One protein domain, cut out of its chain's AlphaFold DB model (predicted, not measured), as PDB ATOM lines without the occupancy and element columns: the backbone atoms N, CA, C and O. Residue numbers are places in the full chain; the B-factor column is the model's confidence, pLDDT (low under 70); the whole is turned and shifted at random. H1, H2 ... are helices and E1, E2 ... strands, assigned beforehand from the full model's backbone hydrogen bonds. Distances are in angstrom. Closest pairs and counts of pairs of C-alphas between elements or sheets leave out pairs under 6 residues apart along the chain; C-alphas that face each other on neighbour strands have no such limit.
ATOM      1  N   VAL A   3     156.955 175.867 115.306       95.69
ATOM      2  CA  VAL A   3     155.964 174.882 115.766       95.69
ATOM      3  C   VAL A   3     154.830 174.779 114.752       95.69
ATOM      4  O   VAL A   3     154.543 175.737 114.028       95.69
ATOM      5  N   PHE A   4     154.172 173.625 114.675       95.38
ATOM      6  CA  PHE A   4     152.995 173.481 113.828       95.38
ATOM      7  C   PHE A   4     151.820 174.315 114.351       95.38
ATOM      8  O   PHE A   4     151.507 174.307 115.536       95.38
ATOM      9  N   SER A   5     151.127 175.014 113.454       94.75
ATOM     10  CA  SER A   5     150.067 175.967 113.804       94.75
ATOM     11  C   SER A   5     148.872 175.338 114.517       94.75
ATOM     12  O   SER A   5     148.191 176.020 115.278       94.75
ATOM     13  N   TYR A   6     148.612 174.053 114.275       92.25
ATOM     14  CA  TYR A   6     147.537 173.293 114.912       92.25
ATOM     15  C   TYR A   6     147.911 172.750 116.299       92.25
ATOM     16  O   TYR A   6     147.011 172.370 117.040       92.25
ATOM     17  N   ASP A   7     149.200 172.766 116.645       92.81
ATOM     18  CA  ASP A   7     149.738 172.305 117.929       92.81
ATOM     19  C   ASP A   7     150.341 173.456 118.753       92.81
ATOM     20  O   ASP A   7     151.014 173.220 119.751       92.81
ATOM     21  N   TYR A   8     150.129 174.708 118.338       92.88
ATOM     22  CA  TYR A   8     150.633 175.870 119.060       92.88
ATOM     23  C   TYR A   8     149.706 176.250 120.214       92.88
ATOM     24  O   TYR A   8     148.542 176.602 120.007       92.88
ATOM     25  N   PHE A   9     150.267 176.256 121.420       92.50
ATOM     26  CA  PHE A   9     149.606 176.734 122.627       92.50
ATOM     27  C   PHE A   9     150.372 177.940 123.199       92.50
ATOM     28  O   PHE A   9     151.464 177.756 123.742       92.50
ATOM     29  N   PRO A  10     149.828 179.167 123.069       92.00
ATOM     30  CA  PRO A  10     150.459 180.386 123.581       92.00
ATOM     31  C   PRO A  10     150.726 180.307 125.088       92.00
ATOM     32  O   PRO A  10     149.834 179.903 125.837       92.00
ATOM     33  N   GLY A  11     151.925 180.696 125.534       91.12
ATOM     34  CA  GLY A  11     152.299 180.660 126.956       91.12
ATOM     35  C   GLY A  11     152.456 179.244 127.529       91.12
ATOM     36  O   GLY A  11     152.584 179.072 128.739       91.12
ATOM     37  N   GLY A  12     152.378 178.215 126.681       91.12
ATOM     38  CA  GLY A  12     152.397 176.823 127.094       91.12
ATOM     39  C   GLY A  12     153.784 176.359 127.516       91.12
ATOM     40  O   GLY A  12     154.711 176.370 126.704       91.12
ATOM     41  N   SER A  13     153.899 175.882 128.755       93.19
ATOM     42  CA  SER A  13     155.093 175.187 129.237       93.19
ATOM     43  C   SER A  13     155.203 173.791 128.632       93.19
ATOM     44  O   SER A  13     154.206 173.070 128.496       93.19
ATOM     45  N   PHE A  14     156.416 173.400 128.268       94.56
ATOM     46  CA  PHE A  14     156.716 172.104 127.682       94.56
ATOM     47  C   PHE A  14     158.016 171.521 128.226       94.56
ATOM     48  O   PHE A  14     158.907 172.237 128.670       94.56
ATOM     49  N   GLU A  15     158.124 170.201 128.131       96.06
ATOM     50  CA  GLU A  15     159.331 169.423 128.391       96.06
ATOM     51  C   GLU A  15     159.823 168.804 127.079       96.06
ATOM     52  O   GLU A  15     159.031 168.269 126.293       96.06
ATOM     53  N   VAL A  16     161.130 168.829 126.844       97.25
ATOM     54  CA  VAL A  16     161.763 168.129 125.725       97.25
ATOM     55  C   VAL A  16     161.900 166.651 126.069       97.25
ATOM     56  O   VAL A  16     162.651 166.271 126.960       97.25
ATOM     57  N   ILE A  17     161.216 165.786 125.321       97.62
ATOM     58  CA  ILE A  17     161.213 164.340 125.596       97.62
ATOM     59  C   ILE A  17     162.160 163.546 124.691       97.62
ATOM     60  O   ILE A  17     162.539 162.424 125.021       97.62
ATOM     61  N   SER A  18     162.515 164.086 123.523       97.75
ATOM     62  CA  SER A  18     163.461 163.457 122.598       97.75
ATOM     63  C   SER A  18     163.987 164.461 121.586       97.75
ATOM     64  O   SER A  18     163.266 165.351 121.150       97.75
ATOM     65  N   GLU A  19     165.205 164.229 121.112       97.38
ATOM     66  CA  GLU A  19     165.730 164.848 119.897       97.38
ATOM     67  C   GLU A  19     165.366 163.994 118.671       97.38
ATOM     68  O   GLU A  19     165.269 162.761 118.750       97.38
ATOM     69  N   LEU A  20     165.131 164.643 117.534       97.12
ATOM     70  CA  LEU A  20     164.886 164.003 116.248       97.12
ATOM     71  C   LEU A  20     166.192 163.799 115.483       97.12
ATOM     72  O   LEU A  20     167.130 164.581 115.568       97.12
ATOM     73  N   GLN A  21     166.232 162.764 114.644       96.88
ATOM     74  CA  GLN A  21     167.341 162.613 113.704       96.88
ATOM     75  C   GLN A  21     167.285 163.724 112.648       96.88
ATOM     76  O   GLN A  21     166.215 164.003 112.107       96.88
ATOM     77  N   GLN A  22     168.446 164.274 112.276       95.31
ATOM     78  CA  GLN A  22     168.545 165.374 111.307       95.31
ATOM     79  C   GLN A  22     167.793 165.105 109.996       95.31
ATOM     80  O   GLN A  22     167.098 165.979 109.489       95.31
ATOM     81  N   ASN A  23     167.881 163.883 109.459       95.19
ATOM     82  CA  ASN A  23     167.172 163.523 108.226       95.19
ATOM     83  C   ASN A  23     165.651 163.655 108.380       95.19
ATOM     84  O   ASN A  23     164.981 164.102 107.462       95.19
ATOM     85  N   THR A  24     165.110 163.310 109.551       94.75
ATOM     86  CA  THR A  24     163.680 163.454 109.837       94.75
ATOM     87  C   THR A  24     163.277 164.926 109.905       94.75
ATOM     88  O   THR A  24     162.217 165.282 109.404       94.75
ATOM     89  N   VAL A  25     164.123 165.787 110.480       95.56
ATOM     90  CA  VAL A  25     163.891 167.240 110.488       95.56
ATOM     91  C   VAL A  25     163.852 167.783 109.064       95.56
ATOM     92  O   VAL A  25     162.899 168.462 108.692       95.56
ATOM     93  N   VAL A  26     164.835 167.411 108.241       94.31
ATOM     94  CA  VAL A  26     164.889 167.824 106.834       94.31
ATOM     95  C   VAL A  26     163.645 167.369 106.076       94.31
ATOM     96  O   VAL A  26     163.017 168.188 105.413       94.31
ATOM     97  N   ASP A  27     163.242 166.107 106.228       93.50
ATOM     98  CA  ASP A  27     162.057 165.553 105.566       93.50
ATOM     99  C   ASP A  27     160.751 166.253 105.994       93.50
ATOM    100  O   ASP A  27     159.811 166.336 105.204       93.50
ATOM    101  N   MET A  28     160.677 166.767 107.226       93.19
ATOM    102  CA  MET A  28     159.508 167.499 107.730       93.19
ATOM    103  C   MET A  28     159.446 168.958 107.268       93.19
ATOM    104  O   MET A  28     158.354 169.518 107.182       93.19
ATOM    105  N   LEU A  29     160.588 169.580 106.971       93.38
ATOM    106  CA  LEU A  29     160.682 170.998 106.599       93.38
ATOM    107  C   LEU A  29     160.706 171.231 105.076       93.38
ATOM    108  O   LEU A  29     161.066 172.314 104.611       93.38
ATOM    109  N   VAL A  30     160.298 170.231 104.290       90.94
ATOM    110  CA  VAL A  30     160.188 170.296 102.824       90.94
ATOM    111  C   VAL A  30     158.770 169.973 102.354       90.94
ATOM    112  O   VAL A  30     158.042 169.201 102.976       90.94
ATOM    113  N   VAL A  31     158.366 170.529 101.211       85.31
ATOM    114  CA  VAL A  31     157.078 170.244 100.561       85.31
ATOM    115  C   VAL A  31     157.337 169.689  99.170       85.31
ATOM    116  O   VAL A  31     158.033 170.294  98.365       85.31
ATOM    117  N   GLY A  32     156.781 168.513  98.864       79.25
ATOM    118  CA  GLY A  32     156.945 167.903  97.538       79.25
ATOM    119  C   GLY A  32     158.390 167.516  97.188       79.25
ATOM    120  O   GLY A  32     158.683 167.290  96.018       79.25
ATOM    121  N   GLY A  33     159.275 167.416  98.188       78.44
ATOM    122  CA  GLY A  33     160.703 167.142  98.006       78.44
ATOM    123  C   GLY A  33     161.564 168.387  97.773       78.44
ATOM    124  O   GLY A  33     162.757 168.242  97.518       78.44
ATOM    125  N   GLU A  34     160.988 169.588  97.869       81.62
ATOM    126  CA  GLU A  34     161.692 170.864  97.734       81.62
ATOM    127  C   GLU A  34     161.560 171.701  99.014       81.62
ATOM    128  O   GLU A  34     160.567 171.621  99.742       81.62
ATOM    129  N   THR A  35     162.579 172.509  99.302       84.31
ATOM    130  CA  THR A  35     162.544 173.493 100.390       84.31
ATOM    131  C   THR A  35     161.508 174.575 100.110       84.31
ATOM    132  O   THR A  35     161.376 175.019  98.968       84.31
ATOM    133  N   VAL A  36     160.820 175.048 101.148       86.19
ATOM    134  CA  VAL A  36     160.007 176.269 101.043       86.19
ATOM    135  C   VAL A  36     160.900 177.511 101.057       86.19
ATOM    136  O   VAL A  36     162.004 177.472 101.601       86.19
ATOM    137  N   ASP A  37     160.423 178.623 100.490       84.81
ATOM    138  CA  ASP A  37     161.200 179.869 100.386       84.81
ATOM    139  C   ASP A  37     161.689 180.372 101.755       84.81
ATOM    140  O   ASP A  37     162.773 180.949 101.865       84.81
ATOM    141  N   GLU A  38     160.913 180.128 102.815       87.69
ATOM    142  CA  GLU A  38     161.256 180.551 104.172       87.69
ATOM    143  C   GLU A  38     162.331 179.664 104.834       87.69
ATOM    144  O   GLU A  38     163.023 180.118 105.748       87.69
ATOM    145  N   ILE A  39     162.528 178.427 104.356       89.44
ATOM    146  CA  ILE A  39     163.497 177.452 104.888       89.44
ATOM    147  C   ILE A  39     164.461 177.033 103.782       89.44
ATOM    148  O   ILE A  39     164.370 175.949 103.220       89.44
ATOM    149  N   SER A  40     165.436 177.891 103.496       87.19
ATOM    150  CA  SER A  40     166.455 177.607 102.472       87.19
ATOM    151  C   SER A  40     167.480 176.533 102.867       87.19
ATOM    152  O   SER A  40     168.110 175.952 101.986       87.19
ATOM    153  N   GLN A  41     167.667 176.279 104.167       90.69
ATOM    154  CA  GLN A  41     168.625 175.305 104.708       90.69
ATOM    155  C   GLN A  41     167.973 174.524 105.856       90.69
ATOM    156  O   GLN A  41     168.066 174.929 107.016       90.69
ATOM    157  N   PRO A  42     167.224 173.451 105.556       91.38
ATOM    158  CA  PRO A  42     166.516 172.678 106.574       91.38
ATOM    159  C   PRO A  42     167.467 171.881 107.483       91.38
ATOM    160  O   PRO A  42     167.086 171.514 108.588       91.38
ATOM    161  N   ASP A  43     168.702 171.630 107.048       92.81
ATOM    162  CA  ASP A  43     169.747 170.955 107.822       92.81
ATOM    163  C   ASP A  43     170.380 171.832 108.912       92.81
ATOM    164  O   ASP A  43     171.055 171.311 109.793       92.81
ATOM    165  N   GLU A  44     170.129 173.143 108.897       94.06
ATOM    166  CA  GLU A  44     170.516 174.047 109.988       94.06
ATOM    167  C   GLU A  44     169.518 174.037 111.158       94.06
ATOM    168  O   GLU A  44     169.736 174.731 112.149       94.06
ATOM    169  N   TRP A  45     168.406 173.307 111.037       95.81
ATOM    170  CA  TRP A  45     167.407 173.202 112.093       95.81
ATOM    171  C   TRP A  45     167.607 171.925 112.901       95.81
ATOM    172  O   TRP A  45     167.680 170.828 112.342       95.81
ATOM    173  N   SER A  46     167.603 172.071 114.218       96.88
ATOM    174  CA  SER A  46     167.425 170.974 115.162       96.88
ATOM    175  C   SER A  46     165.935 170.737 115.379       96.88
ATOM    176  O   SER A  46     165.125 171.664 115.300       96.88
ATOM    177  N   GLY A  47     165.554 169.490 115.642       97.12
ATOM    178  CA  GLY A  47     164.164 169.118 115.869       97.12
ATOM    179  C   GLY A  47     164.010 168.300 117.135       97.12
ATOM    180  O   GLY A  47     164.814 167.416 117.420       97.12
ATOM    181  N   TYR A  48     162.936 168.568 117.857       97.81
ATOM    182  CA  TYR A  48     162.650 167.969 119.145       97.81
ATOM    183  C   TYR A  48     161.212 167.492 119.181       97.81
ATOM    184  O   TYR A  48     160.325 168.063 118.546       97.81
ATOM    185  N   VAL A  49     160.985 166.444 119.957       97.50
ATOM    186  CA  VAL A  49     159.659 166.077 120.420       97.50
ATOM    187  C   VAL A  49     159.482 166.722 121.784       97.50
ATOM    188  O   VAL A  49     160.292 166.492 122.683       97.50
ATOM    189  N   ILE A  50     158.430 167.515 121.929       96.88
ATOM    190  CA  ILE A  50     158.079 168.180 123.179       96.88
ATOM    191  C   ILE A  50     156.757 167.639 123.701       96.88
ATOM    192  O   ILE A  50     155.898 167.217 122.923       96.88
ATOM    193  N   ARG A  51     156.581 167.670 125.017       95.69
ATOM    194  CA  ARG A  51     155.312 167.387 125.678       95.69
ATOM    195  C   ARG A  51     154.888 168.603 126.476       95.69
ATOM    196  O   ARG A  51     155.628 169.048 127.343       95.69
ATOM    197  N   TYR A  52     153.687 169.094 126.219       94.25
ATOM    198  CA  TYR A  52     153.119 170.177 127.002       94.25
ATOM    199  C   TYR A  52     152.765 169.716 128.419       94.25
ATOM    200  O   TYR A  52     152.133 168.669 128.610       94.25
ATOM    201  N   ASP A  53     153.148 170.531 129.396       88.12
ATOM    202  CA  ASP A  53     152.833 170.376 130.813       88.12
ATOM    203  C   ASP A  53     152.094 171.633 131.286       88.12
ATOM    204  O   ASP A  53     152.663 172.548 131.874       88.12
ATOM    205  N   MET A  54     150.817 171.726 130.913       79.69
ATOM    206  CA  MET A  54     149.956 172.842 131.299       79.69
ATOM    207  C   MET A  54     149.020 172.427 132.429       79.69
ATOM    208  O   MET A  54     148.374 171.384 132.364       79.69
ATOM    209  N   GLU A  55     148.888 173.295 133.434       69.25
ATOM    210  CA  GLU A  55     147.988 173.080 134.577       69.25
ATOM    211  C   GLU A  55     146.499 173.046 134.177       69.25
ATOM    212  O   GLU A  55     145.667 172.535 134.927       69.25
ATOM    213  N   ASN A  56     146.156 173.564 132.991       63.34
ATOM    214  CA  ASN A  56     144.820 173.468 132.410       63.34
ATOM    215  C   ASN A  56     144.761 172.282 131.428       63.34
ATOM    216  O   ASN A  56     145.489 172.251 130.439       63.34
ATOM    217  N   ASP A  57     143.853 171.337 131.692       63.03
ATOM    218  CA  ASP A  57     143.681 170.028 131.024       63.03
ATOM    219  C   ASP A  57     143.618 170.026 129.478       63.03
ATOM    220  O   ASP A  57     143.673 168.961 128.868       63.03
ATOM    221  N   GLU A  58     143.470 171.172 128.808       68.19
ATOM    222  CA  GLU A  58     143.238 171.229 127.356       68.19
ATOM    223  C   GLU A  58     144.451 170.790 126.520       68.19
ATOM    224  O   GLU A  58     144.275 170.297 125.407       68.19
ATOM    225  N   ALA A  59     145.664 170.926 127.062       66.56
ATOM    226  CA  ALA A  59     146.910 170.596 126.366       66.56
ATOM    227  C   ALA A  59     147.848 169.678 127.165       66.56
ATOM    228  O   ALA A  59     148.892 169.266 126.656       66.56
ATOM    229  N   ALA A  60     147.493 169.340 128.408       76.25
ATOM    230  CA  ALA A  60     148.321 168.508 129.270       76.25
ATOM    231  C   ALA A  60     148.583 167.138 128.619       76.25
ATOM    232  O   ALA A  60     147.662 166.387 128.290       76.25
ATOM    233  N   GLY A  61     149.859 166.809 128.417       80.19
ATOM    234  CA  GLY A  61     150.276 165.552 127.800       80.19
ATOM    235  C   GLY A  61     150.202 165.518 126.269       80.19
ATOM    236  O   GLY A  61     150.544 164.485 125.685       80.19
ATOM    237  N   VAL A  62     149.813 166.612 125.602       89.56
ATOM    238  CA  VAL A  62     149.932 166.730 124.141       89.56
ATOM    239  C   VAL A  62     151.409 166.705 123.765       89.56
ATOM    240  O   VAL A  62     152.224 167.414 124.349       89.56
ATOM    241  N   THR A  63     151.751 165.856 122.798       94.19
ATOM    242  CA  THR A  63     153.113 165.714 122.280       94.19
ATOM    243  C   THR A  63     153.163 166.247 120.856       94.19
ATOM    244  O   THR A  63     152.361 165.820 120.027       94.19
ATOM    245  N   THR A  64     154.099 167.146 120.566       95.25
ATOM    246  CA  THR A  64     154.280 167.735 119.231       95.25
ATOM    247  C   THR A  64     155.765 167.918 118.904       95.25
ATOM    248  O   THR A  64     156.638 167.506 119.671       95.25
ATOM    249  N   PHE A  65     156.049 168.496 117.741       96.81
ATOM    250  CA  PHE A  65     157.388 168.798 117.267       96.81
ATOM    251  C   PHE A  65     157.713 170.280 117.428       96.81
ATOM    252  O   PHE A  65     156.902 171.151 117.109       96.81
ATOM    253  N   LEU A  66     158.938 170.545 117.865       97.00
ATOM    254  CA  LEU A  66     159.523 171.875 117.950       97.00
ATOM    255  C   LEU A  66     160.803 171.894 117.121       97.00
ATOM    256  O   LEU A  66     161.608 170.965 117.206       97.00
ATOM    257  N   PHE A  67     161.013 172.952 116.346       97.31
ATOM    258  CA  PHE A  67     162.242 173.144 115.584       97.31
ATOM    259  C   PHE A  67     162.965 174.407 116.040       97.31
ATOM    260  O   PHE A  67     162.362 175.474 116.190       97.31
ATOM    261  N   THR A  68     164.274 174.315 116.219       95.75
ATOM    262  CA  THR A  68     165.123 175.443 116.607       95.75
ATOM    263  C   THR A  68     166.286 175.574 115.630       95.75
ATOM    264  O   THR A  68     166.660 174.611 114.970       95.75
ATOM    265  N   ARG A  69     166.834 176.783 115.491       91.62
ATOM    266  CA  ARG A  69     167.988 177.040 114.608       91.62
ATOM    267  C   ARG A  69     169.228 177.505 115.362       91.62
ATOM    268  O   ARG A  69     170.343 177.199 114.964       91.62
ATOM    269  N   SER A  70     169.030 178.266 116.436       85.69
ATOM    270  CA  SER A  70     170.117 178.830 117.248       85.69
ATOM    271  C   SER A  70     170.061 178.391 118.708       85.69
ATOM    272  O   SER A  70     170.984 178.678 119.462       85.69
ATOM    273  N   GLU A  71     168.955 177.775 119.117       86.94
ATOM    274  CA  GLU A  71     168.703 177.373 120.496       86.94
ATOM    275  C   GLU A  71     169.016 175.884 120.610       86.94
ATOM    276  O   GLU A  71     168.385 175.062 119.942       86.94
ATOM    277  N   ASP A  72     170.005 175.550 121.428       87.81
ATOM    278  CA  ASP A  72     170.322 174.171 121.773       87.81
ATOM    279  C   ASP A  72     169.462 173.769 122.971       87.81
ATOM    280  O   ASP A  72     169.636 174.305 124.066       87.81
ATOM    281  N   LEU A  73     168.535 172.838 122.750       93.88
ATOM    282  CA  LEU A  73     167.728 172.233 123.803       93.88
ATOM    283  C   LEU A  73     168.218 170.807 124.049       93.88
ATOM    284  O   LEU A  73     168.659 170.111 123.133       93.88
ATOM    285  N   SER A  74     168.127 170.356 125.289       95.62
ATOM    286  CA  SER A  74     168.454 168.999 125.718       95.62
ATOM    287  C   SER A  74     167.197 168.252 126.141       95.62
ATOM    288  O   SER A  74     166.188 168.843 126.511       95.62
ATOM    289  N   VAL A  75     167.253 166.920 126.102       96.44
ATOM    290  CA  VAL A  75     166.205 166.089 126.709       96.44
ATOM    291  C   VAL A  75     166.105 166.409 128.202       96.44
ATOM    292  O   VAL A  75     167.131 166.599 128.853       96.44
ATOM    293  N   ASP A  76     164.874 166.438 128.709       95.69
ATOM    294  CA  ASP A  76     164.472 166.855 130.055       95.69
ATOM    295  C   ASP A  76     164.550 168.378 130.311       95.69
ATOM    296  O   ASP A  76     164.202 168.829 131.406       95.69
ATOM    297  N   ASP A  77     164.937 169.196 129.318       95.88
ATOM    298  CA  ASP A  77     164.800 170.653 129.429       95.88
ATOM    299  C   ASP A  77     163.316 171.035 129.458       95.88
ATOM    300  O   ASP A  77     162.489 170.463 128.741       95.88
ATOM    301  N   SER A  78     162.979 172.004 130.308       94.38
ATOM    302  CA  SER A  78     161.624 172.534 130.457       94.38
ATOM    303  C   SER A  78     161.631 174.032 130.211       94.38
ATOM    304  O   SER A  78     162.367 174.759 130.874       94.38
ATOM    305  N   GLU A  79     160.794 174.476 129.285       94.56
ATOM    306  CA  GLU A  79     160.746 175.852 128.795       94.56
ATOM    307  C   GLU A  79     159.289 176.264 128.524       94.56
ATOM    308  O   GLU A  79     158.378 175.430 128.545       94.56
ATOM    309  N   SER A  80     159.050 177.546 128.254       92.81
ATOM    310  CA  SER A  80     157.730 178.066 127.876       92.81
ATOM    311  C   SER A  80     157.777 178.726 126.509       92.81
ATOM    312  O   SER A  80     158.676 179.510 126.213       92.81
ATOM    313  N   LEU A  81     156.782 178.434 125.671       91.81
ATOM    314  CA  LEU A  81     156.581 179.208 124.450       91.81
ATOM    315  C   LEU A  81     156.047 180.596 124.807       91.81
ATOM    316  O   LEU A  81     155.118 180.712 125.607       91.81
ATOM    317  N   GLY A  82     156.571 181.626 124.151       92.00
ATOM    318  CA  GLY A  82     156.023 182.974 124.207       92.00
ATOM    319  C   GLY A  82     154.568 183.016 123.734       92.00
ATOM    320  O   GLY A  82     154.073 182.101 123.074       92.00
ATOM    321  N   GLU A  83     153.848 184.080 124.083       92.12
ATOM    322  CA  GLU A  83     152.432 184.224 123.719       92.12
ATOM    323  C   GLU A  83     152.240 184.664 122.256       92.12
ATOM    324  O   GLU A  83     151.250 184.310 121.604       92.12
ATOM    325  N   ASP A  84     153.214 185.395 121.716       93.50
ATOM    326  CA  ASP A  84     153.178 185.940 120.367       93.50
ATOM    327  C   ASP A  84     153.824 184.982 119.361       93.50
ATOM    328  O   ASP A  84     155.029 184.733 119.382       93.50
ATOM    329  N   ALA A  85     153.022 184.504 118.407       94.56
ATOM    330  CA  ALA A  85     153.516 183.756 117.259       94.56
ATOM    331  C   ALA A  85     153.072 184.388 115.941       94.56
ATOM    332  O   ALA A  85     151.981 184.950 115.813       94.56
ATOM    333  N   GLN A  86     153.922 184.265 114.928       96.31
ATOM    334  CA  GLN A  86     153.672 184.772 113.584       96.31
ATOM    335  C   GLN A  86     153.682 183.630 112.578       96.31
ATOM    336  O   GLN A  86     154.442 182.675 112.709       96.31
ATOM    337  N   MET A  87     152.841 183.731 111.546       96.00
ATOM    338  CA  MET A  87     152.863 182.769 110.448       96.00
ATOM    339  C   MET A  87     154.241 182.780 109.789       96.00
ATOM    340  O   MET A  87     154.648 183.802 109.240       96.00
ATOM    341  N   PHE A  88     154.931 181.643 109.847       95.25
ATOM    342  CA  PHE A  88     156.255 181.491 109.266       95.25
ATOM    343  C   PHE A  88     156.163 180.889 107.870       95.25
ATOM    344  O   PHE A  88     156.606 181.508 106.914       95.25
ATOM    345  N   SER A  89     155.524 179.724 107.736       94.25
ATOM    346  CA  SER A  89     155.285 179.107 106.431       94.25
ATOM    347  C   SER A  89     153.869 178.537 106.360       94.25
ATOM    348  O   SER A  89     153.586 177.498 106.966       94.25
ATOM    349  N   PRO A  90     152.960 179.169 105.593       92.44
ATOM    350  CA  PRO A  90     151.615 178.645 105.373       92.44
ATOM    351  C   PRO A  90     151.616 177.292 104.657       92.44
ATOM    352  O   PRO A  90     150.715 176.487 104.865       92.44
ATOM    353  N   ALA A  91     152.621 177.036 103.812       92.06
ATOM    354  CA  ALA A  91     152.737 175.788 103.062       92.06
ATOM    355  C   ALA A  91     153.010 174.586 103.981       92.06
ATOM    356  O   ALA A  91     152.461 173.509 103.757       92.06
ATOM    357  N   LEU A  92     153.814 174.791 105.029       93.56
ATOM    358  CA  LEU A  92     154.144 173.777 106.036       93.56
ATOM    359  C   LEU A  92     153.252 173.840 107.283       93.56
ATOM    360  O   LEU A  92     153.350 172.975 108.146       93.56
ATOM    361  N   ASN A  93     152.367 174.837 107.378       94.88
ATOM    362  CA  ASN A  93     151.610 175.160 108.591       94.88
ATOM    363  C   ASN A  93     152.519 175.413 109.802       94.88
ATOM    364  O   ASN A  93     152.238 174.926 110.892       94.88
ATOM    365  N   LEU A  94     153.601 176.168 109.616       96.56
ATOM    366  CA  LEU A  94     154.538 176.504 110.687       96.56
ATOM    367  C   LEU A  94     154.336 177.938 111.166       96.56
ATOM    368  O   LEU A  94     154.204 178.868 110.365       96.56
ATOM    369  N   LEU A  95     154.365 178.107 112.482       97.06
ATOM    370  CA  LEU A  95     154.451 179.391 113.161       97.06
ATOM    371  C   LEU A  95     155.864 179.592 113.700       97.06
ATOM    372  O   LEU A  95     156.496 178.631 114.129       97.06
ATOM    373  N   ALA A  96     156.329 180.838 113.703       95.75
ATOM    374  CA  ALA A  96     157.509 181.263 114.436       95.75
ATOM    375  C   ALA A  96     157.085 181.850 115.782       95.75
ATOM    376  O   ALA A  96     156.223 182.731 115.816       95.75
ATOM    377  N   ALA A  97     157.703 181.359 116.849       94.12
ATOM    378  CA  ALA A  97     157.505 181.807 118.221       94.12
ATOM    379  C   ALA A  97     158.860 181.900 118.936       94.12
ATOM    380  O   ALA A  97     159.821 181.222 118.543       94.12
ATOM    381  N   ASP A  98     158.917 182.721 119.975       92.31
ATOM    382  CA  ASP A  98     160.074 182.880 120.857       92.31
ATOM    383  C   ASP A  98     159.856 182.117 122.176       92.31
ATOM    384  O   ASP A  98     158.751 181.638 122.434       92.31
ATOM    385  N   LEU A  99     160.917 181.934 122.964       89.94
ATOM    386  CA  LEU A  99     160.818 181.463 124.352       89.94
ATOM    387  C   LEU A  99     160.463 182.645 125.264       89.94
ATOM    388  O   LEU A  99     160.836 183.780 124.951       89.94
ATOM    389  N   ASP A 100     159.755 182.374 126.361       84.81
ATOM    390  CA  ASP A 100     159.466 183.362 127.420       84.81
ATOM    391  C   ASP A 100     160.540 183.383 128.523       84.81
ATOM    392  O   ASP A 100     160.942 182.291 128.985       84.81
TER     393      ASP A 100
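What this domain is: This is residues 3 to 100 of the 100 residues of an uncharacterized protein of Haloterrigena sp. YPL8 (UniProt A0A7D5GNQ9). One antiparallel sheet, curled like part of a barrel, folds back on itself: E3 and E2 face E4 and E5, E1 is the hinge, and short H1 packs on E2. The printed part has 98 residues, under half in named elements, mostly strand: E1 H1 E2 E3 E4 E5, sheet order E3 E2 E1 E4 E5. It is compact, radius of gyration of the C-alphas 13.0 A, spanning 39 by 25 by 20 A.

Where its parts are: E1, residues 13 to 19, begins at C-alpha (155.093, 175.187, 129.237). H1 is residues 22 to 28, E2 46 to 52 and E3 63 to 68. E4, residues 78 to 89, 25.7 A from first to last C-alpha, bends by 86 degrees at residue 86. E5, residues 94 to 99, ends at C-alpha (160.818, 181.463, 124.352).

How they stand to each other: Within hydrogen-bond range are N 17 and O 49 for E1 and E2, 2.9 A; N 14 and O 79 for E1 and E4, 2.8 A; N 48 and O 66 in hairpin E2 and E3, 2.8 A; N 86 and O 96 in hairpin E4 and E5, 2.9 A. H1, with every O i to N i+4 pair within range, is on the sheet at a height of 9.0 A; its closest C-alphas to E2 are Val 25 and Gly 47, 5.7 A.

The domain as a whole: The printed part has no cut. The link H1 to E2 is long, 17 residues. Residues 55 to 59 have pLDDT under 70.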